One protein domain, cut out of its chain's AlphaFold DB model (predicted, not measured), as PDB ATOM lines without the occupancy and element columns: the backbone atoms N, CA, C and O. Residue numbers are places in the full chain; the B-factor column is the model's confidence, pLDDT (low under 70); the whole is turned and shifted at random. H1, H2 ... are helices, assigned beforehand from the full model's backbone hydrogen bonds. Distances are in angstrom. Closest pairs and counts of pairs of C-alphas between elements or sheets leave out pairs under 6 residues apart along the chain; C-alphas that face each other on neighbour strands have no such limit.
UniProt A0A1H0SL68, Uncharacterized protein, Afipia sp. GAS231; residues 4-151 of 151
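Overview. This is residues 4 to 151 of the 151 residues of an uncharacterized protein of Afipia sp. GAS231 (UniProt A0A1H0SL68). One long helix, H7, spans two groups of crossed helices: H2 and H6 pack on its first half, with H1 packed on H2 and H6 and away from H7, and H8 and H9 pack on its last turns. H3 sits beside H1, and H4 and H5 form an arm folded out to one side of the first group, where residues 44 to 49 stick out. The printed part has 148 residues with nine named helices, H1 to H9 in order, and no named strand; its class is all helix. It is compact, with a radius of gyration of the C-alphas of 16.1 A and spans of 46 by 41 by 30 A.

Along the chain. H1, residues 4 to 18, begins with C-alpha 4 at (-4.755, -0.352, -23.648) and is 20.7 A long. H2 covers residues 22 to 31, H3 residues 33 to 39 and H4 residues 45 to 53. H5, residues 56 to 68, is 18.3 A long, and H6 covers residues 74 to 82. H7, residues 88 to 107, is the longest at 28.4 A and begins with C-alpha 88 at (-11.625, 25.816, -33.780). H8, residues 116 to 128, is 18.8 A long. H9, residues 136 to 149, is 20.3 A long and ends with C-alpha 149 at (-1.271, 4.941, -53.632).

Arrangement. H2 and H7 are the hubs, touching four helices each. They touch each other through residues 91 to 99 of H7, at a steep tilt of 55 degrees, the same way; their closest C-alphas, of Tyr 27 and Ala 98, are 4.8 A apart. H1 and H2 form a helical hairpin, closest at the C-alphas of Ala 17 and Ala 25, 4.6 A. H6 touches H1 at Ala 82 and Ala 18, their closest C-alphas, 4.4 A apart. H3 only just touches H1, with 3 pairs of C-alphas within 8 A, the closest Ile 6 and Leu 39 at 5.9 A. H5 is close to H7 but not clearly touching, the closest C-alphas being Arg 67 and Val 99 at 6.7 A. H4 touches no helix. H7 and H8 form a helical hairpin, closest at the C-alphas of Cys 105 and Val 124, 5.1 A. H8 and H9 touch at a steep tilt of 51 degrees, opposite ways, closest at the C-alphas of Cys 120 and Arg 143, 5.4 A. In H1 to H9 every O i to N i+4 pair is within hydrogen-bond range.

Size, cuts and confidence. The two C-alphas farthest apart, of Gln 4 and Ser 113, are 48.4 A apart. The printed part has no cut and no long link. The mean pLDDT of the printed part is 94.6, and no printed residue is under 70.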
ATOM      1  N   GLN A   4      -5.925  -1.140 -24.040       87.88
ATOM      2  CA  GLN A   4      -4.755  -0.352 -23.648       87.88
ATOM      3  C   GLN A   4      -3.792  -0.127 -24.820       87.88
ATOM      4  O   GLN A   4      -3.325   0.997 -24.992       87.88
ATOM      5  N   ASP A   5      -3.554  -1.142 -25.661       92.31
ATOM      6  CA  ASP A   5      -2.698  -0.999 -26.849       92.31
ATOM      7  C   ASP A   5      -3.294   0.000 -27.852       92.31
ATOM      8  O   ASP A   5      -2.581   0.847 -28.385       92.31
ATOM      9  N   ILE A   6      -4.613  -0.066 -28.080       93.81
ATOM     10  CA  ILE A   6      -5.335   0.854 -28.974       93.81
ATOM     11  C   ILE A   6      -5.198   2.295 -28.481       93.81
ATOM     12  O   ILE A   6      -4.797   3.176 -29.240       93.81
ATOM     13  N   SER A   7      -5.516   2.541 -27.207       93.06
ATOM     14  CA  SER A   7      -5.443   3.885 -26.631       93.06
ATOM     15  C   SER A   7      -4.018   4.438 -26.643       93.06
ATOM     16  O   SER A   7      -3.836   5.620 -26.930       93.06
ATOM     17  N   ALA A   8      -3.015   3.599 -26.374       95.69
ATOM     18  CA  ALA A   8      -1.612   3.997 -26.433       95.69
ATOM     19  C   ALA A   8      -1.187   4.393 -27.855       95.69
ATOM     20  O   ALA A   8      -0.493   5.393 -28.028       95.69
ATOM     21  N   GLU A   9      -1.636   3.661 -28.874       97.12
ATOM     22  CA  GLU A   9      -1.306   3.976 -30.264       97.12
ATOM     23  C   GLU A   9      -1.983   5.264 -30.748       97.12
ATOM     24  O   GLU A   9      -1.327   6.109 -31.359       97.12
ATOM     25  N   ILE A  10      -3.265   5.470 -30.423       96.44
ATOM     26  CA  ILE A  10      -3.953   6.739 -30.718       96.44
ATOM     27  C   ILE A  10      -3.214   7.902 -30.042       96.44
ATOM     28  O   ILE A  10      -2.941   8.918 -30.683       96.44
ATOM     29  N   ALA A  11      -2.847   7.748 -28.767       96.62
ATOM     30  CA  ALA A  11      -2.107   8.766 -28.030       96.62
ATOM     31  C   ALA A  11      -0.736   9.056 -28.660       96.62
ATOM     32  O   ALA A  11      -0.353  10.220 -28.747       96.62
ATOM     33  N   ALA A  12      -0.026   8.034 -29.146       97.56
ATOM     34  CA  ALA A  12       1.246   8.207 -29.846       97.56
ATOM     35  C   ALA A  12       1.078   9.007 -31.146       97.56
ATOM     36  O   ALA A  12       1.810   9.969 -31.368       97.56
ATOM     37  N   ILE A  13       0.064   8.688 -31.958       97.19
ATOM     38  CA  ILE A  13      -0.243   9.435 -33.189       97.19
ATOM     39  C   ILE A  13      -0.542  10.910 -32.880       97.19
ATOM     40  O   ILE A  13      -0.038  11.805 -33.562       97.19
ATOM     41  N   ILE A  14      -1.345  11.174 -31.845       97.94
ATOM     42  CA  ILE A  14      -1.681  12.539 -31.415       97.94
ATOM     43  C   ILE A  14      -0.433  13.267 -30.899       97.94
ATOM     44  O   ILE A  14      -0.224  14.430 -31.241       97.94
ATOM     45  N   ALA A  15       0.411  12.594 -30.113       98.00
ATOM     46  CA  ALA A  15       1.638  13.169 -29.571       98.00
ATOM     47  C   ALA A  15       2.641  13.534 -30.674       98.00
ATOM     48  O   ALA A  15       3.222  14.614 -30.626       98.00
ATOM     49  N   GLU A  16       2.802  12.693 -31.698       97.38
ATOM     50  CA  GLU A  16       3.627  13.007 -32.871       97.38
ATOM     51  C   GLU A  16       3.110  14.251 -33.607       97.38
ATOM     52  O   GLU A  16       3.891  15.136 -33.954       97.38
ATOM     53  N   ALA A  17       1.792  14.357 -33.809       97.69
ATOM     54  CA  ALA A  17       1.185  15.523 -34.447       97.69
ATOM     55  C   ALA A  17       1.309  16.802 -33.597       97.69
ATOM     56  O   ALA A  17       1.406  17.899 -34.148       97.69
ATOM     57  N   ALA A  18       1.339  16.685 -32.266       98.00
ATOM     58  CA  ALA A  18       1.498  17.820 -31.355       98.00
ATOM     59  C   ALA A  18       2.884  18.486 -31.448       98.00
ATOM     60  O   ALA A  18       3.035  19.648 -31.071       98.00
ATOM     61  N   LEU A  19       3.895  17.778 -31.968       97.50
ATOM     62  CA  LEU A  19       5.247  18.312 -32.175       97.50
ATOM     63  C   LEU A  19       5.370  19.182 -33.435       97.50
ATOM     64  O   LEU A  19       6.401  19.821 -33.644       97.50
ATOM     65  N   LEU A  20       4.347  19.186 -34.289       97.81
ATOM     66  CA  LEU A  20       4.364  19.858 -35.582       97.81
ATOM     67  C   LEU A  20       3.638  21.213 -35.525       97.81
ATOM     68  O   LEU A  20       2.730  21.398 -34.708       97.81
ATOM     69  N   PRO A  21       3.975  22.162 -36.418       97.81
ATOM     70  CA  PRO A  21       3.127  23.321 -36.673       97.81
ATOM     71  C   PRO A  21       1.722  22.892 -37.112       97.81
ATOM     72  O   PRO A  21       1.545  21.824 -37.695       97.81
ATOM     73  N   LEU A  22       0.715  23.737 -36.874       98.06
ATOM     74  CA  LEU A  22      -0.697  23.387 -37.078       98.06
ATOM     75  C   LEU A  22      -1.008  22.804 -38.472       98.06
ATOM     76  O   LEU A  22      -1.751  21.830 -38.566       98.06
ATOM     77  N   GLN A  23      -0.446  23.380 -39.539       97.56
ATOM     78  CA  GLN A  23      -0.675  22.904 -40.910       97.56
ATOM     79  C   GLN A  23      -0.103  21.496 -41.114       97.56
ATOM     80  O   GLN A  23      -0.807  20.586 -41.554       97.56
ATOM     81  N   ASP A  24       1.154  21.287 -40.733       98.44
ATOM     82  CA  ASP A  24       1.829  19.992 -40.811       98.44
ATOM     83  C   ASP A  24       1.161  18.938 -39.920       98.44
ATOM     84  O   ASP A  24       0.987  17.795 -40.339       98.44
ATOM     85  N   ALA A  25       0.716  19.327 -38.722       98.31
ATOM     86  CA  ALA A  25      -0.049  18.479 -37.815       98.31
ATOM     87  C   ALA A  25      -1.376  18.033 -38.447       98.31
ATOM     88  O   ALA A  25      -1.721  16.853 -38.392       98.31
ATOM     89  N   ALA A  26      -2.100  18.953 -39.095       98.31
ATOM     90  CA  ALA A  26      -3.341  18.638 -39.798       98.31
ATOM     91  C   ALA A  26      -3.108  17.632 -40.929       98.31
ATOM     92  O   ALA A  26      -3.847  16.652 -41.043       98.31
ATOM     93  N   TYR A  27      -2.047  17.822 -41.719       97.88
ATOM     94  CA  TYR A  27      -1.663  16.864 -42.753       97.88
ATOM     95  C   TYR A  27      -1.297  15.502 -42.150       97.88
ATOM     96  O   TYR A  27      -1.826  14.474 -42.569       97.88
ATOM     97  N   ALA A  28      -0.463  15.480 -41.109       97.44
ATOM     98  CA  ALA A  28      -0.040  14.260 -40.429       97.44
ATOM     99  C   ALA A  28      -1.215  13.448 -39.850       97.44
ATOM    100  O   ALA A  28      -1.207  12.215 -39.946       97.44
ATOM    101  N   VAL A  29      -2.222  14.120 -39.281       97.50
ATOM    102  CA  VAL A  29      -3.472  13.502 -38.804       97.50
ATOM    103  C   VAL A  29      -4.299  12.988 -39.982       97.50
ATOM    104  O   VAL A  29      -4.704  11.825 -39.989       97.50
ATOM    105  N   TRP A  30      -4.502  13.810 -41.015       96.75
ATOM    106  CA  TRP A  30      -5.300  13.452 -42.191       96.75
ATOM    107  C   TRP A  30      -4.764  12.217 -42.926       96.75
ATOM    108  O   TRP A  30      -5.529  11.346 -43.352       96.75
ATOM    109  N   ARG A  31      -3.440  12.098 -43.047       94.94
ATOM    110  CA  ARG A  31      -2.782  10.952 -43.689       94.94
ATOM    111  C   ARG A  31      -2.884   9.668 -42.866       94.94
ATOM    112  O   ARG A  31      -2.922   8.582 -43.440       94.94
ATOM    113  N   ARG A  32      -3.013   9.778 -41.540       95.25
ATOM    114  CA  ARG A  32      -3.236   8.647 -40.624       95.25
ATOM    115  C   ARG A  32      -4.718   8.320 -40.395       95.25
ATOM    116  O   ARG A  32      -4.999   7.376 -39.658       95.25
ATOM    117  N   ARG A  33      -5.664   9.018 -41.048       94.25
ATOM    118  CA  ARG A  33      -7.119   8.863 -40.822       94.25
ATOM    119  C   ARG A  33      -7.599   7.413 -40.856       94.25
ATOM    120  O   ARG A  33      -8.260   6.989 -39.929       94.25
ATOM    121  N   TYR A  34      -7.175   6.613 -41.839       91.94
ATOM    122  CA  TYR A  34      -7.626   5.221 -41.949       91.94
ATOM    123  C   TYR A  34      -7.122   4.349 -40.797       91.94
ATOM    124  O   TYR A  34      -7.814   3.425 -40.365       91.94
ATOM    125  N   ARG A  35      -5.917   4.635 -40.283       95.12
ATOM    126  CA  ARG A  35      -5.386   3.938 -39.111       95.12
ATOM    127  C   ARG A  35      -6.147   4.349 -37.858       95.12
ATOM    128  O   ARG A  35      -6.544   3.471 -37.105       95.12
ATOM    129  N   LEU A  36      -6.384   5.646 -37.678       95.88
ATOM    130  CA  LEU A  36      -7.180   6.184 -36.574       95.88
ATOM    131  C   LEU A  36      -8.608   5.627 -36.589       95.88
ATOM    132  O   LEU A  36      -9.050   5.083 -35.586       95.88
ATOM    133  N   ASP A  37      -9.275   5.636 -37.744       94.12
ATOM    134  CA  ASP A  37     -10.594   5.031 -37.920       94.12
ATOM    135  C   ASP A  37     -10.564   3.550 -37.515       94.12
ATOM    136  O   ASP A  37     -11.370   3.126 -36.692       94.12
ATOM    137  N   THR A  38      -9.579   2.779 -37.993       94.06
ATOM    138  CA  THR A  38      -9.438   1.353 -37.639       94.06
ATOM    139  C   THR A  38      -9.274   1.143 -36.131       94.06
ATOM    140  O   THR A  38      -9.901   0.248 -35.564       94.06
ATOM    141  N   LEU A  39      -8.432   1.951 -35.479       95.25
ATOM    142  CA  LEU A  39      -8.202   1.896 -34.032       95.25
ATOM    143  C   LEU A  39      -9.481   2.208 -33.244       95.25
ATOM    144  O   LEU A  39      -9.709   1.634 -32.184       95.25
ATOM    145  N   GLU A  40     -10.343   3.057 -33.793       94.50
ATOM    146  CA  GLU A  40     -11.623   3.444 -33.201       94.50
ATOM    147  C   GLU A  40     -12.805   2.566 -33.642       94.50
ATOM    148  O   GLU A  40     -13.954   2.853 -33.305       94.50
ATOM    149  N   GLY A  41     -12.553   1.485 -34.387       92.69
ATOM    150  CA  GLY A  41     -13.600   0.576 -34.860       92.69
ATOM    151  C   GLY A  41     -14.483   1.166 -35.965       92.69
ATOM    152  O   GLY A  41     -15.639   0.763 -36.118       92.69
ATOM    153  N   ARG A  42     -13.948   2.124 -36.726       90.81
ATOM    154  CA  ARG A  42     -14.600   2.805 -37.845       90.81
ATOM    155  C   ARG A  42     -13.896   2.436 -39.170       90.81
ATOM    156  O   ARG A  42     -12.680   2.267 -39.201       90.81
ATOM    157  N   PRO A  43     -14.634   2.310 -40.285       89.88
ATOM    158  CA  PRO A  43     -16.088   2.192 -40.342       89.88
ATOM    159  C   PRO A  43     -16.575   0.883 -39.696       89.88
ATOM    160  O   PRO A  43     -15.875  -0.130 -39.686       89.88
ATOM    161  N   THR A  44     -17.803   0.887 -39.184       93.25
ATOM    162  CA  THR A  44     -18.449  -0.318 -38.653       93.25
ATOM    163  C   THR A  44     -18.778  -1.305 -39.777       93.25
ATOM    164  O   THR A  44     -18.933  -0.930 -40.943       93.25
ATOM    165  N   SER A  45     -18.975  -2.583 -39.441       93.75
ATOM    166  CA  SER A  45     -19.380  -3.609 -40.419       93.75
ATOM    167  C   SER A  45     -20.677  -3.259 -41.161       93.75
ATOM    168  O   SER A  45     -20.875  -3.662 -42.304       93.75
ATOM    169  N   GLU A  46     -21.583  -2.518 -40.523       95.25
ATOM    170  CA  GLU A  46     -22.802  -2.019 -41.157       95.25
ATOM    171  C   GLU A  46     -22.512  -0.906 -42.163       95.25
ATOM    172  O   GLU A  46     -22.961  -1.004 -43.302       95.25
ATOM    173  N   GLN A  47     -21.685   0.076 -41.797       92.94
ATOM    174  CA  GLN A  47     -21.249   1.139 -42.708       92.94
ATOM    175  C   GLN A  47     -20.525   0.565 -43.933       92.94
ATOM    176  O   GLN A  47     -20.786   0.982 -45.059       92.94
ATOM    177  N   VAL A  48     -19.685  -0.457 -43.741       93.62
ATOM    178  CA  VAL A  48     -19.022  -1.166 -44.847       93.62
ATOM    179  C   VAL A  48     -20.036  -1.860 -45.758       93.62
ATOM    180  O   VAL A  48     -19.908  -1.790 -46.980       93.62
ATOM    181  N   ARG A  49     -21.049  -2.532 -45.195       95.62
ATOM    182  CA  ARG A  49     -22.110  -3.175 -45.991       95.62
ATOM    183  C   ARG A  49     -22.923  -2.148 -46.776       95.62
ATOM    184  O   ARG A  49     -23.147  -2.365 -47.962       95.62
ATOM    185  N   ALA A  50     -23.300  -1.036 -46.146       95.44
ATOM    186  CA  ALA A  50     -24.021   0.054 -46.796       95.44
ATOM    187  C   ALA A  50     -23.206   0.657 -47.950       95.44
ATOM    188  O   ALA A  50     -23.713   0.760 -49.062       95.44
ATOM    189  N   PHE A  51     -21.923   0.957 -47.725       94.06
ATOM    190  CA  PHE A  51     -21.034   1.487 -48.763       94.06
ATOM    191  C   PHE A  51     -20.885   0.529 -49.953       94.06
ATOM    192  O   PHE A  51     -20.937   0.949 -51.102       94.06
ATOM    193  N   ARG A  52     -20.748  -0.779 -49.699       94.75
ATOM    194  CA  ARG A  52     -20.630  -1.791 -50.764       94.75
ATOM    195  C   ARG A  52     -21.914  -1.993 -51.569       94.75
ATOM    196  O   ARG A  52     -21.833  -2.480 -52.690       94.75
ATOM    197  N   ALA A  53     -23.071  -1.660 -51.000       97.06
ATOM    198  CA  ALA A  53     -24.357  -1.736 -51.690       97.06
ATOM    199  C   ALA A  53     -24.618  -0.525 -52.607       97.06
ATOM    200  O   ALA A  53     -25.480  -0.606 -53.477       97.06
ATOM    201  N   MET A  54     -23.882   0.578 -52.426       97.25
ATOM    202  CA  MET A  54     -23.968   1.771 -53.272       97.25
ATOM    203  C   MET A  54     -23.408   1.508 -54.675       97.25
ATOM    204  O   MET A  54     -22.430   0.772 -54.847       97.25
ATOM    205  N   SER A  55     -23.964   2.182 -55.679       97.62
ATOM    206  CA  SER A  55     -23.382   2.253 -57.023       97.62
ATOM    207  C   SER A  55     -22.019   2.966 -57.019       97.62
ATOM    208  O   SER A  55     -21.727   3.742 -56.106       97.62
ATOM    209  N   PRO A  56     -21.181   2.792 -58.057       96.25
ATOM    210  CA  PRO A  56     -19.897   3.492 -58.140       96.25
ATOM    211  C   PRO A  56     -20.007   5.024 -58.057       96.25
ATOM    212  O   PRO A  56     -19.166   5.668 -57.434       96.25
ATOM    213  N   SER A  57     -21.051   5.622 -58.643       96.00
ATOM    214  CA  SER A  57     -21.293   7.069 -58.563       96.00
ATOM    215  C   SER A  57     -21.667   7.524 -57.154       96.00
ATOM    216  O   SER A  57     -21.191   8.564 -56.705       96.00
ATOM    217  N   GLU A  58     -22.478   6.742 -56.442       96.44
ATOM    218  CA  GLU A  58     -22.836   7.023 -55.047       96.44
ATOM    219  C   GLU A  58     -21.632   6.846 -54.119       96.44
ATOM    220  O   GLU A  58     -21.401   7.695 -53.262       96.44
ATOM    221  N   GLN A  59     -20.805   5.818 -54.334       94.75
ATOM    222  CA  GLN A  59     -19.548   5.646 -53.598       94.75
ATOM    223  C   GLN A  59     -18.613   6.842 -53.809       94.75
ATOM    224  O   GLN A  59     -18.051   7.363 -52.849       94.75
ATOM    225  N   ALA A  60     -18.469   7.315 -55.051       93.00
ATOM    226  CA  ALA A  60     -17.658   8.489 -55.360       93.00
ATOM    227  C   ALA A  60     -18.207   9.773 -54.717       93.00
ATOM    228  O   ALA A  60     -17.428  10.580 -54.206       93.00
ATOM    229  N   ALA A  61     -19.530   9.960 -54.714       95.00
ATOM    230  CA  ALA A  61     -20.176  11.086 -54.045       95.00
ATOM    231  C   ALA A  61     -19.981  11.028 -52.523       95.00
ATOM    232  O   ALA A  61     -19.662  12.046 -51.917       95.00
ATOM    233  N   ASN A  62     -20.094   9.840 -51.929       93.25
ATOM    234  CA  ASN A  62     -19.870   9.619 -50.505       93.25
ATOM    235  C   ASN A  62     -18.413   9.917 -50.112       93.25
ATOM    236  O   ASN A  62     -18.161  10.737 -49.238       93.25
ATOM    237  N   MET A  63     -17.437   9.377 -50.852       91.62
ATOM    238  CA  MET A  63     -16.018   9.691 -50.628       91.62
ATOM    239  C   MET A  63     -15.711  11.183 -50.794       91.62
ATOM    240  O   MET A  63     -14.875  11.721 -50.076       91.62
ATOM    241  N   ARG A  64     -16.361  11.869 -51.743       93.19
ATOM    242  CA  ARG A  64     -16.217  13.323 -51.901       93.19
ATOM    243  C   ARG A  64     -16.800  14.069 -50.705       93.19
ATOM    244  O   ARG A  64     -16.144  14.966 -50.192       93.19
ATOM    245  N   HIS A  65     -17.983  13.670 -50.248       93.31
ATOM    246  CA  HIS A  65     -18.623  14.244 -49.072       93.31
ATOM    247  C   HIS A  65     -17.739  14.101 -47.824       93.31
ATOM    248  O   HIS A  65     -17.461  15.099 -47.165       93.31
ATOM    249  N   ASP A  66     -17.190  12.913 -47.563       91.19
ATOM    250  CA  ASP A  66     -16.276  12.685 -46.433       91.19
ATOM    251  C   ASP A  66     -15.065  13.632 -46.454       91.19
ATOM    252  O   ASP A  66     -14.595  14.089 -45.411       91.19
ATOM    253  N   ARG A  67     -14.553  13.949 -47.648       94.06
ATOM    254  CA  ARG A  67     -13.438  14.889 -47.823       94.06
ATOM    255  C   ARG A  67     -13.871  16.339 -47.618       94.06
ATOM    256  O   ARG A  67     -13.195  17.067 -46.893       94.06
ATOM    257  N   ASP A  68     -14.992  16.748 -48.205       94.31
ATOM    258  CA  ASP A  68     -15.521  18.115 -48.095       94.31
ATOM    259  C   ASP A  68     -15.863  18.473 -46.634       94.31
ATOM    260  O   ASP A  68     -15.613  19.594 -46.179       94.31
ATOM    261  N   PHE A  69     -16.345  17.491 -45.868       95.31
ATOM    262  CA  PHE A  69     -16.748  17.631 -44.465       95.31
ATOM    263  C   PHE A  69     -15.730  17.051 -43.468       95.31
ATOM    264  O   PHE A  69     -16.019  16.920 -42.281       95.31
ATOM    265  N   ALA A  70     -14.492  16.781 -43.898       95.62
ATOM    266  CA  ALA A  70     -13.440  16.215 -43.043       95.62
ATOM    267  C   ALA A  70     -13.200  17.009 -41.742       95.62
ATOM    268  O   ALA A  70     -12.869  16.445 -40.699       95.62
ATOM    269  N   HIS A  71     -13.379  18.328 -41.805       96.38
ATOM    270  CA  HIS A  71     -13.206  19.265 -40.697       96.38
ATOM    271  C   HIS A  71     -14.350  19.247 -39.665       96.38
ATOM    272  O   HIS A  71     -14.235  19.885 -38.620       96.38
ATOM    273  N   GLU A  72     -15.440  18.538 -39.952       94.31
ATOM    274  CA  GLU A  72     -16.549  18.271 -39.026       94.31
ATOM    275  C   GLU A  72     -16.475  16.848 -38.447       94.31
ATOM    276  O   GLU A  72     -17.234  16.492 -37.548       94.31
ATOM    277  N   GLY A  73     -15.546  16.037 -38.954       91.69
ATOM    278  CA  GLY A  73     -15.376  14.642 -38.585       91.69
ATOM    279  C   GLY A  73     -14.273  14.386 -37.546       91.69
ATOM    280  O   GLY A  73     -13.801  15.293 -36.855       91.69
ATOM    281  N   PRO A  74     -13.801  13.133 -37.453       94.06
ATOM    282  CA  PRO A  74     -12.803  12.703 -36.470       94.06
ATOM    283  C   PRO A  74     -11.474  13.455 -36.555       94.06
ATOM    284  O   PRO A  74     -10.823  13.682 -35.536       94.06
ATOM    285  N   ALA A  75     -11.078  13.893 -37.756       96.00
ATOM    286  CA  ALA A  75      -9.862  14.676 -37.948       96.00
ATOM    287  C   ALA A  75      -9.853  15.946 -37.080       96.00
ATOM    288  O   ALA A  75      -8.802  16.309 -36.552       96.00
ATOM    289  N   PHE A  76     -11.016  16.577 -36.871       97.88
ATOM    290  CA  PHE A  76     -11.150  17.727 -35.977       97.88
ATOM    291  C   PHE A  76     -10.831  17.359 -34.532       97.88
ATOM    292  O   PHE A  76     -10.045  18.047 -33.887       97.88
ATOM    293  N   ILE A  77     -11.394  16.254 -34.039       97.25
ATOM    294  CA  ILE A  77     -11.184  15.791 -32.665       97.25
ATOM    295  C   ILE A  77      -9.704  15.478 -32.433       97.25
ATOM    296  O   ILE A  77      -9.105  16.006 -31.498       97.25
ATOM    297  N   HIS A  78      -9.085  14.703 -33.326       97.81
ATOM    298  CA  HIS A  78      -7.670  14.351 -33.218       97.81
ATOM    299  C   HIS A  78      -6.752  15.572 -33.283       97.81
ATOM    300  O   HIS A  78      -5.837  15.703 -32.466       97.81
ATOM    301  N   LEU A  79      -7.002  16.491 -34.222       98.25
ATOM    302  CA  LEU A  79      -6.190  17.697 -34.347       98.25
ATOM    303  C   LEU A  79      -6.402  18.643 -33.160       98.25
ATOM    304  O   LEU A  79      -5.435  19.238 -32.696       98.25
ATOM    305  N   LYS A  80      -7.619  18.740 -32.608       98.31
ATOM    306  CA  LYS A  80      -7.887  19.515 -31.388       98.31
ATOM    307  C   LYS A  80      -7.141  18.951 -30.186       98.31
ATOM    308  O   LYS A  80      -6.611  19.725 -29.391       98.31
ATOM    309  N   SER A  81      -7.058  17.627 -30.067       97.81
ATOM    310  CA  SER A  81      -6.247  16.976 -29.036       97.81
ATOM    311  C   SER A  81      -4.751  17.244 -29.218       97.81
ATOM    312  O   SER A  81      -4.064  17.481 -28.229       97.81
ATOM    313  N   ALA A  82      -4.248  17.251 -30.458       98.06
ATOM    314  CA  ALA A  82      -2.841  17.535 -30.750       98.06
ATOM    315  C   ALA A  82      -2.480  19.024 -30.582       98.06
ATOM    316  O   ALA A  82      -1.369  19.356 -30.179       98.06
ATOM    317  N   GLN A  83      -3.415  19.927 -30.885       97.75
ATOM    318  CA  GLN A  83      -3.207  21.377 -30.948       97.75
ATOM    319  C   GLN A  83      -4.230  22.120 -30.065       97.75
ATOM    320  O   GLN A  83      -5.020  22.926 -30.564       97.75
ATOM    321  N   PRO A  84      -4.229  21.910 -28.732       97.38
ATOM    322  CA  PRO A  84      -5.293  22.399 -27.846       97.38
ATOM    323  C   PRO A  84      -5.391  23.929 -27.768       97.38
ATOM    324  O   PRO A  84      -6.432  24.464 -27.390       97.38
ATOM    325  N   ARG A  85      -4.315  24.644 -28.125       97.38
ATOM    326  CA  ARG A  85      -4.259  26.114 -28.137       97.38
ATOM    327  C   ARG A  85      -4.754  26.736 -29.443       97.38
ATOM    328  O   ARG A  85      -4.983  27.941 -29.466       97.38
ATOM    329  N   ALA A  86      -4.898  25.954 -30.512       97.81
ATOM    330  CA  ALA A  86      -5.427  26.453 -31.774       97.81
ATOM    331  C   ALA A  86      -6.940  26.684 -31.659       97.81
ATOM    332  O   ALA A  86      -7.665  25.914 -31.007       97.81
ATOM    333  N   SER A  87      -7.419  27.755 -32.291       98.44
ATOM    334  CA  SER A  87      -8.851  28.025 -32.352       98.44
ATOM    335  C   SER A  87      -9.553  26.977 -33.217       98.44
ATOM    336  O   SER A  87      -8.952  26.371 -34.106       98.44
ATOM    337  N   ASP A  88     -10.846  26.767 -32.982       98.44
ATOM    338  CA  ASP A  88     -11.625  25.816 -33.780       98.44
ATOM    339  C   ASP A  88     -11.677  26.234 -35.256       98.44
ATOM    340  O   ASP A  88     -11.685  25.380 -36.142       98.44
ATOM    341  N   ALA A  89     -11.667  27.543 -35.527       98.44
ATOM    342  CA  ALA A  89     -11.592  28.074 -36.880       98.44
ATOM    343  C   ALA A  89     -10.263  27.701 -37.554       98.44
ATOM    344  O   ALA A  89     -10.280  27.192 -38.675       98.44
ATOM    345  N   ASP A  90      -9.134  27.873 -36.862       98.38
ATOM    346  CA  ASP A  90      -7.812  27.540 -37.407       98.38
ATOM    347  C   ASP A  90      -7.665  26.035 -37.649       98.38
ATOM    348  O   ASP A  90      -7.147  25.624 -38.685       98.38
ATOM    349  N   ILE A  91      -8.175  25.202 -36.735       98.56
ATOM    350  CA  ILE A  91      -8.182  23.737 -36.875       98.56
ATOM    351  C   ILE A  91      -8.987  23.322 -38.104       98.56
ATOM    352  O   ILE A  91      -8.499  22.546 -38.927       98.56
ATOM    353  N   LYS A  92     -10.204  23.860 -38.265       98.50
ATOM    354  CA  LYS A  92     -11.042  23.567 -39.434       98.50
ATOM    355  C   LYS A  92     -10.349  23.978 -40.729       98.50
ATOM    356  O   LYS A  92     -10.302  23.187 -41.668       98.50
ATOM    357  N   GLN A  93      -9.769  25.179 -40.771       98.06
ATOM    358  CA  GLN A  93      -9.042  25.658 -41.948       98.06
ATOM    359  C   GLN A  93      -7.801  24.815 -42.255       98.06
ATOM    360  O   GLN A  93      -7.558  24.510 -43.420       98.06
ATOM    361  N   ALA A  94      -7.048  24.385 -41.240       98.12
ATOM    362  CA  ALA A  94      -5.881  23.527 -41.426       98.12
ATOM    363  C   ALA A  94      -6.263  22.144 -41.983       98.12
ATOM    364  O   ALA A  94      -5.590  21.636 -42.878       98.12
ATOM    365  N   ILE A  95      -7.376  21.557 -41.525       98.38
ATOM    366  CA  ILE A  95      -7.887  20.290 -42.076       98.38
ATOM    367  C   ILE A  95      -8.317  20.474 -43.531       98.38
ATOM    368  O   ILE A  95      -7.900  19.701 -44.389       98.38
ATOM    369  N   ILE A  96      -9.089  21.521 -43.836       97.75
ATOM    370  CA  ILE A  96      -9.498  21.831 -45.216       97.75
ATOM    371  C   ILE A  96      -8.268  22.007 -46.118       97.75
ATOM    372  O   ILE A  96      -8.238  21.480 -47.230       97.75
ATOM    373  N   ALA A  97      -7.240  22.717 -45.645       97.69
ATOM    374  CA  ALA A  97      -5.992  22.900 -46.377       97.69
ATOM    375  C   ALA A  97      -5.267  21.565 -46.617       97.69
ATOM    376  O   ALA A  97      -4.881  21.286 -47.750       97.69
ATOM    377  N   ALA A  98      -5.159  20.707 -45.597       97.94
ATOM    378  CA  ALA A  98      -4.541  19.386 -45.713       97.94
ATOM    379  C   ALA A  98      -5.252  18.481 -46.732       97.94
ATOM    380  O   ALA A  98      -4.588  17.839 -47.551       97.94
ATOM    381  N   VAL A  99      -6.589  18.463 -46.724       96.81
ATOM    382  CA  VAL A  99      -7.402  17.704 -47.691       96.81
ATOM    383  C   VAL A  99      -7.161  18.219 -49.110       96.81
ATOM    384  O   VAL A  99      -6.868  17.432 -50.009       96.81
ATOM    385  N   ARG A 100      -7.217  19.544 -49.307       96.19
ATOM    386  CA  ARG A 100      -6.988  20.178 -50.616       96.19
ATOM    387  C   ARG A 100      -5.584  19.924 -51.146       96.19
ATOM    388  O   ARG A 100      -5.423  19.667 -52.337       96.19
ATOM    389  N   PHE A 101      -4.579  19.984 -50.279       97.19
ATOM    390  CA  PHE A 101      -3.200  19.702 -50.656       97.19
ATOM    391  C   PHE A 101      -3.023  18.238 -51.082       97.19
ATOM    392  O   PHE A 101      -2.409  17.976 -52.117       97.19
ATOM    393  N   GLU A 102      -3.610  17.286 -50.349       95.75
ATOM    394  CA  GLU A 102      -3.626  15.876 -50.750       95.75
ATOM    395  C   GLU A 102      -4.320  15.692 -52.113       95.75
ATOM    396  O   GLU A 102      -3.745  15.074 -53.011       95.75
ATOM    397  N   ASP A 103      -5.506  16.281 -52.311       94.62
ATOM    398  CA  ASP A 103      -6.225  16.228 -53.593       94.62
ATOM    399  C   ASP A 103      -5.393  16.795 -54.745       94.62
ATOM    400  O   ASP A 103      -5.343  16.204 -55.824       94.62
ATOM    401  N   ALA A 104      -4.704  17.917 -54.526       95.44
ATOM    402  CA  ALA A 104      -3.823  18.515 -55.520       95.44
ATOM    403  C   ALA A 104      -2.643  17.594 -55.864       95.44
ATOM    404  O   ALA A 104      -2.315  17.444 -57.042       95.44
ATOM    405  N   CYS A 105      -2.042  16.930 -54.870       94.69
ATOM    406  CA  CYS A 105      -0.969  15.962 -55.099       94.69
ATOM    407  C   CYS A 105      -1.431  14.819 -56.014       94.69
ATOM    408  O   CYS A 105      -0.750  14.504 -56.986       94.69
ATOM    409  N   PHE A 106      -2.606  14.237 -55.757       91.44
ATOM    410  CA  PHE A 106      -3.143  13.156 -56.591       91.44
ATOM    411  C   PHE A 106      -3.618  13.641 -57.962       91.44
ATOM    412  O   PHE A 106      -3.334  13.001 -58.970       91.44
ATOM    413  N   LYS A 107      -4.265  14.807 -58.031       92.38
ATOM    414  CA  LYS A 107      -4.691  15.439 -59.290       92.38
ATOM    415  C   LYS A 107      -3.516  15.704 -60.232       92.38
ATOM    416  O   LYS A 107      -3.680  15.629 -61.448       92.38
ATOM    417  N   TYR A 108      -2.356  16.074 -59.692       92.56
ATOM    418  CA  TYR A 108      -1.166  16.397 -60.482       92.56
ATOM    419  C   TYR A 108      -0.258  15.208 -60.770       92.56
ATOM    420  O   TYR A 108       0.721  15.370 -61.504       92.56
ATOM    421  N   PHE A 109      -0.582  14.025 -60.256       90.31
ATOM    422  CA  PHE A 109       0.087  12.804 -60.663       90.31
ATOM    423  C   PHE A 109      -0.355  12.421 -62.081       90.31
ATOM    424  O   PHE A 109      -1.524  12.139 -62.335       90.31
ATOM    425  N   VAL A 110       0.590  12.432 -63.023       87.19
ATOM    426  CA  VAL A 110       0.353  12.089 -64.431       87.19
ATOM    427  C   VAL A 110       1.137  10.830 -64.774       87.19
ATOM    428  O   VAL A 110       2.341  10.754 -64.532       87.19
ATOM    429  N   VAL A 111       0.454   9.848 -65.364       81.31
ATOM    430  CA  VAL A 111       1.075   8.629 -65.889       81.31
ATOM    431  C   VAL A 111       1.617   8.928 -67.288       81.31
ATOM    432  O   VAL A 111       0.860   8.970 -68.253       81.31
ATOM    433  N   ASP A 112       2.921   9.176 -67.389       84.31
ATOM    434  CA  ASP A 112       3.626   9.435 -68.652       84.31
ATOM    435  C   ASP A 112       4.792   8.443 -68.854       84.31
ATOM    436  O   ASP A 112       4.732   7.324 -68.347       84.31
ATOM    437  N   SER A 113       5.827   8.778 -69.631       76.56
ATOM    438  CA  SER A 113       7.021   7.935 -69.829       76.56
ATOM    439  C   SER A 113       8.188   8.263 -68.883       76.56
ATOM    440  O   SER A 113       9.242   7.641 -68.983       76.56
ATOM    441  N   THR A 114       8.023   9.221 -67.964       83.38
ATOM    442  CA  THR A 114       9.074   9.649 -67.018       83.38
ATOM    443  C   THR A 114       9.297   8.595 -65.935       83.38
ATOM    444  O   THR A 114       8.405   7.786 -65.680       83.38
ATOM    445  N   ASP A 115      10.435   8.625 -65.244       91.69
ATOM    446  CA  ASP A 115      10.643   7.837 -64.029       91.69
ATOM    447  C   ASP A 115       9.483   7.994 -63.026       91.69
ATOM    448  O   ASP A 115       8.874   9.059 -62.880       91.69
ATOM    449  N   TYR A 116       9.147   6.895 -62.359       90.69
ATOM    450  CA  TYR A 116       8.017   6.823 -61.445       90.69
ATOM    451  C   TYR A 116       8.147   7.786 -60.255       90.69
ATOM    452  O   TYR A 116       7.189   8.482 -59.900       90.69
ATOM    453  N   TRP A 117       9.331   7.844 -59.645       94.25
ATOM    454  CA  TRP A 117       9.579   8.717 -58.506       94.25
ATOM    455  C   TRP A 117       9.549  10.185 -58.933       94.25
ATOM    456  O   TRP A 117       8.929  11.009 -58.255       94.25
ATOM    457  N   ASP A 118      10.084  10.499 -60.113       94.12
ATOM    458  CA  ASP A 118      10.008  11.847 -60.685       94.12
ATOM    459  C   ASP A 118       8.561  12.325 -60.883       94.12
ATOM    460  O   ASP A 118       8.257  13.505 -60.684       94.12
ATOM    461  N   ARG A 119       7.620  11.431 -61.220       93.25
ATOM    462  CA  ARG A 119       6.186  11.784 -61.278       93.25
ATOM    463  C   ARG A 119       5.655  12.191 -59.905       93.25
ATOM    464  O   ARG A 119       4.974  13.212 -59.813       93.25
ATOM    465  N   CYS A 120       6.000  11.447 -58.853       94.56
ATOM    466  CA  CYS A 120       5.601  11.758 -57.476       94.56
ATOM    467  C   CYS A 120       6.168  13.113 -57.030       94.56
ATOM    468  O   CYS A 120       5.434  13.970 -56.534       94.56
ATOM    469  N   VAL A 121       7.463  13.343 -57.276       95.62
ATOM    470  CA  VAL A 121       8.148  14.604 -56.948       95.62
ATOM    471  C   VAL A 121       7.503  15.784 -57.675       95.62
ATOM    472  O   VAL A 121       7.190  16.791 -57.037       95.62
ATOM    473  N   ARG A 122       7.250  15.672 -58.986       94.94
ATOM    474  CA  ARG A 122       6.627  16.748 -59.782       94.94
ATOM    475  C   ARG A 122       5.197  17.047 -59.343       94.94
ATOM    476  O   ARG A 122       4.827  18.220 -59.283       94.94
ATOM    477  N   ALA A 123       4.413  16.019 -59.025       95.62
ATOM    478  CA  ALA A 123       3.041  16.183 -58.558       95.62
ATOM    479  C   ALA A 123       2.992  16.996 -57.255       95.62
ATOM    480  O   ALA A 123       2.299  18.014 -57.181       95.62
ATOM    481  N   VAL A 124       3.815  16.618 -56.271       96.69
ATOM    482  CA  VAL A 124       3.916  17.333 -54.991       96.69
ATOM    483  C   VAL A 124       4.499  18.729 -55.174       96.69
ATOM    484  O   VAL A 124       3.966  19.682 -54.618       96.69
ATOM    485  N   ALA A 125       5.543  18.898 -55.992       95.69
ATOM    486  CA  ALA A 125       6.121  20.216 -56.264       95.69
ATOM    487  C   ALA A 125       5.109  21.169 -56.919       95.69
ATOM    488  O   ALA A 125       5.138  22.375 -56.675       95.69
ATOM    489  N   ARG A 126       4.194  20.646 -57.743       95.94
ATOM    490  CA  ARG A 126       3.105  21.435 -58.322       95.94
ATOM    491  C   ARG A 126       2.045  21.783 -57.280       95.94
ATOM    492  O   ARG A 126       1.658  22.944 -57.217       95.94
ATOM    493  N   ALA A 127       1.634  20.827 -56.448       95.81
ATOM    494  CA  ALA A 127       0.690  21.067 -55.355       95.81
ATOM    495  C   ALA A 127       1.239  22.068 -54.319       95.81
ATOM    496  O   ALA A 127       0.516  22.946 -53.860       95.81
ATOM    497  N   ALA A 128       2.537  22.008 -54.012       94.56
ATOM    498  CA  ALA A 128       3.201  22.903 -53.064       94.56
ATOM    499  C   ALA A 128       3.140  24.382 -53.486       94.56
ATOM    500  O   ALA A 128       3.101  25.259 -52.627       94.56
ATOM    501  N   LYS A 129       3.048  24.681 -54.792       94.06
ATOM    502  CA  LYS A 129       2.845  26.060 -55.280       94.06
ATOM    503  C   LYS A 129       1.506  26.650 -54.836       94.06
ATOM    504  O   LYS A 129       1.399  27.861 -54.689       94.06
ATOM    505  N   GLU A 130       0.501  25.804 -54.626       90.81
ATOM    506  CA  GLU A 130      -0.836  26.184 -54.154       90.81
ATOM    507  C   GLU A 130      -0.964  26.070 -52.627       90.81
ATOM    508  O   GLU A 130      -1.962  26.495 -52.049       90.81
ATOM    509  N   SER A 131       0.028  25.489 -51.949       88.06
ATOM    510  CA  SER A 131       0.032  25.285 -50.498       88.06
ATOM    511  C   SER A 131       1.462  25.368 -49.941       88.06
ATOM    512  O   SER A 131       2.023  24.341 -49.554       88.06
ATOM    513  N   PRO A 132       2.072  26.572 -49.895       85.69
ATOM    514  CA  PRO A 132       3.487  26.769 -49.551       85.69
ATOM    515  C   PRO A 132       3.774  26.751 -48.036       85.69
ATOM    516  O   PRO A 132       4.843  27.167 -47.603       85.69
ATOM    517  N   LEU A 133       2.797  26.351 -47.216       89.75
ATOM    518  CA  LEU A 133       2.814  26.538 -45.761       89.75
ATOM    519  C   LEU A 133       3.305  25.312 -44.980       89.75
ATOM    520  O   LEU A 133       3.239  25.325 -43.753       89.75
ATOM    521  N   TYR A 134       3.754  24.263 -45.667       95.69
ATOM    522  CA  TYR A 134       4.223  23.034 -45.033       95.69
ATOM    523  C   TYR A 134       5.750  23.006 -44.930       95.69
ATOM    524  O   TYR A 134       6.467  23.605 -45.733       95.69
ATOM    525  N   LEU A 135       6.254  22.267 -43.947       96.88
ATOM    526  CA  LEU A 135       7.672  21.955 -43.808       96.88
ATOM    527  C   LEU A 135       8.143  21.029 -44.940       96.88
ATOM    528  O   LEU A 135       7.381  20.208 -45.456       96.88
ATOM    529  N   GLU A 136       9.440  21.071 -45.270       96.50
ATOM    530  CA  GLU A 136      10.014  20.170 -46.288       96.50
ATOM    531  C   GLU A 136       9.828  18.690 -45.924       96.50
ATOM    532  O   GLU A 136       9.584  17.863 -46.799       96.50
ATOM    533  N   SER A 137       9.854  18.347 -44.633       96.06
ATOM    534  CA  SER A 137       9.546  16.991 -44.161       96.06
ATOM    535  C   SER A 137       8.136  16.542 -44.548       96.06
ATOM    536  O   SER A 137       7.931  15.383 -44.905       96.06
ATOM    537  N   THR A 138       7.167  17.456 -44.523       97.12
ATOM    538  CA  THR A 138       5.778  17.188 -44.903       97.12
ATOM    539  C   THR A 138       5.649  17.021 -46.412       97.12
ATOM    540  O   THR A 138       4.992  16.086 -46.865       97.12
ATOM    541  N   TYR A 139       6.345  17.839 -47.209       97.44
ATOM    542  CA  TYR A 139       6.420  17.621 -48.657       97.44
ATOM    543  C   TYR A 139       7.087  16.291 -49.003       97.44
ATOM    544  O   TYR A 139       6.612  15.576 -49.885       97.44
ATOM    545  N   GLN A 140       8.152  15.916 -48.297       96.56
ATOM    546  CA  GLN A 140       8.793  14.621 -48.487       96.56
ATOM    547  C   GLN A 140       7.843  13.465 -48.149       96.56
ATOM    548  O   GLN A 140       7.756  12.504 -48.915       96.56
ATOM    549  N   GLN A 141       7.089  13.571 -47.053       95.75
ATOM    550  CA  GLN A 141       6.064  12.587 -46.706       95.75
ATOM    551  C   GLN A 141       4.972  12.508 -47.782       95.75
ATOM    552  O   GLN A 141       4.611  11.410 -48.197       95.75
ATOM    553  N   ALA A 142       4.519  13.645 -48.312       96.62
ATOM    554  CA  ALA A 142       3.533  13.678 -49.387       96.62
ATOM    555  C   ALA A 142       4.017  12.950 -50.653       96.62
ATOM    556  O   ALA A 142       3.234  12.258 -51.301       96.62
ATOM    557  N   ARG A 143       5.313  13.038 -50.992       96.81
ATOM    558  CA  ARG A 143       5.898  12.291 -52.127       96.81
ATOM    559  C   ARG A 143       5.816  10.783 -51.889       96.81
ATOM    560  O   ARG A 143       5.416  10.046 -52.788       96.81
ATOM    561  N   ASN A 144       6.139  10.339 -50.673       94.88
ATOM    562  CA  ASN A 144       6.025   8.933 -50.275       94.88
ATOM    563  C   ASN A 144       4.570   8.449 -50.324       94.88
ATOM    564  O   ASN A 144       4.304   7.336 -50.767       94.88
ATOM    565  N   ASP A 145       3.629   9.291 -49.900       93.12
ATOM    566  CA  ASP A 145       2.203   8.980 -49.923       93.12
ATOM    567  C   ASP A 145       1.676   8.844 -51.356       93.12
ATOM    568  O   ASP A 145       1.021   7.854 -51.675       93.12
ATOM    569  N   VAL A 146       2.007   9.784 -52.250       93.38
ATOM    570  CA  VAL A 146       1.649   9.687 -53.676       93.38
ATOM    571  C   VAL A 146       2.200   8.395 -54.279       93.38
ATOM    572  O   VAL A 146       1.462   7.697 -54.976       93.38
ATOM    573  N   ALA A 147       3.448   8.043 -53.957       92.25
ATOM    574  CA  ALA A 147       4.045   6.787 -54.388       92.25
ATOM    575  C   ALA A 147       3.316   5.560 -53.803       92.25
ATOM    576  O   ALA A 147       3.103   4.562 -54.476       92.25
ATOM    577  N   TYR A 148       2.879   5.597 -52.548       89.75
ATOM    578  CA  TYR A 148       2.182   4.455 -51.958       89.75
ATOM    579  C   TYR A 148       0.849   4.136 -52.662       89.75
ATOM    580  O   TYR A 148       0.557   2.966 -52.897       89.75
ATOM    581  N   TYR A 149       0.056   5.152 -53.025       85.69
ATOM    582  CA  TYR A 149      -1.271   4.941 -53.632       85.69
ATOM    583  C   TYR A 149      -1.282   4.823 -55.159       85.69
ATOM    584  O   TYR A 149      -2.296   4.400 -55.704       85.69
ATOM    585  N   ASN A 150      -0.204   5.200 -55.849       82.25
ATOM    586  CA  ASN A 150      -0.101   5.085 -57.311       82.25
ATOM    587  C   ASN A 150       0.892   3.996 -57.740       82.25
ATOM    588  O   ASN A 150       1.488   4.102 -58.810       82.25
ATOM    589  N   LYS A 151       1.155   3.019 -56.870       70.94
ATOM    590  CA  LYS A 151       1.946   1.829 -57.205       70.94
ATOM    591  C   LYS A 151       1.204   0.888 -58.146       70.94
ATOM    592  O   LYS A 151      -0.041   0.834 -58.067       70.94
TER     593      LYS A 151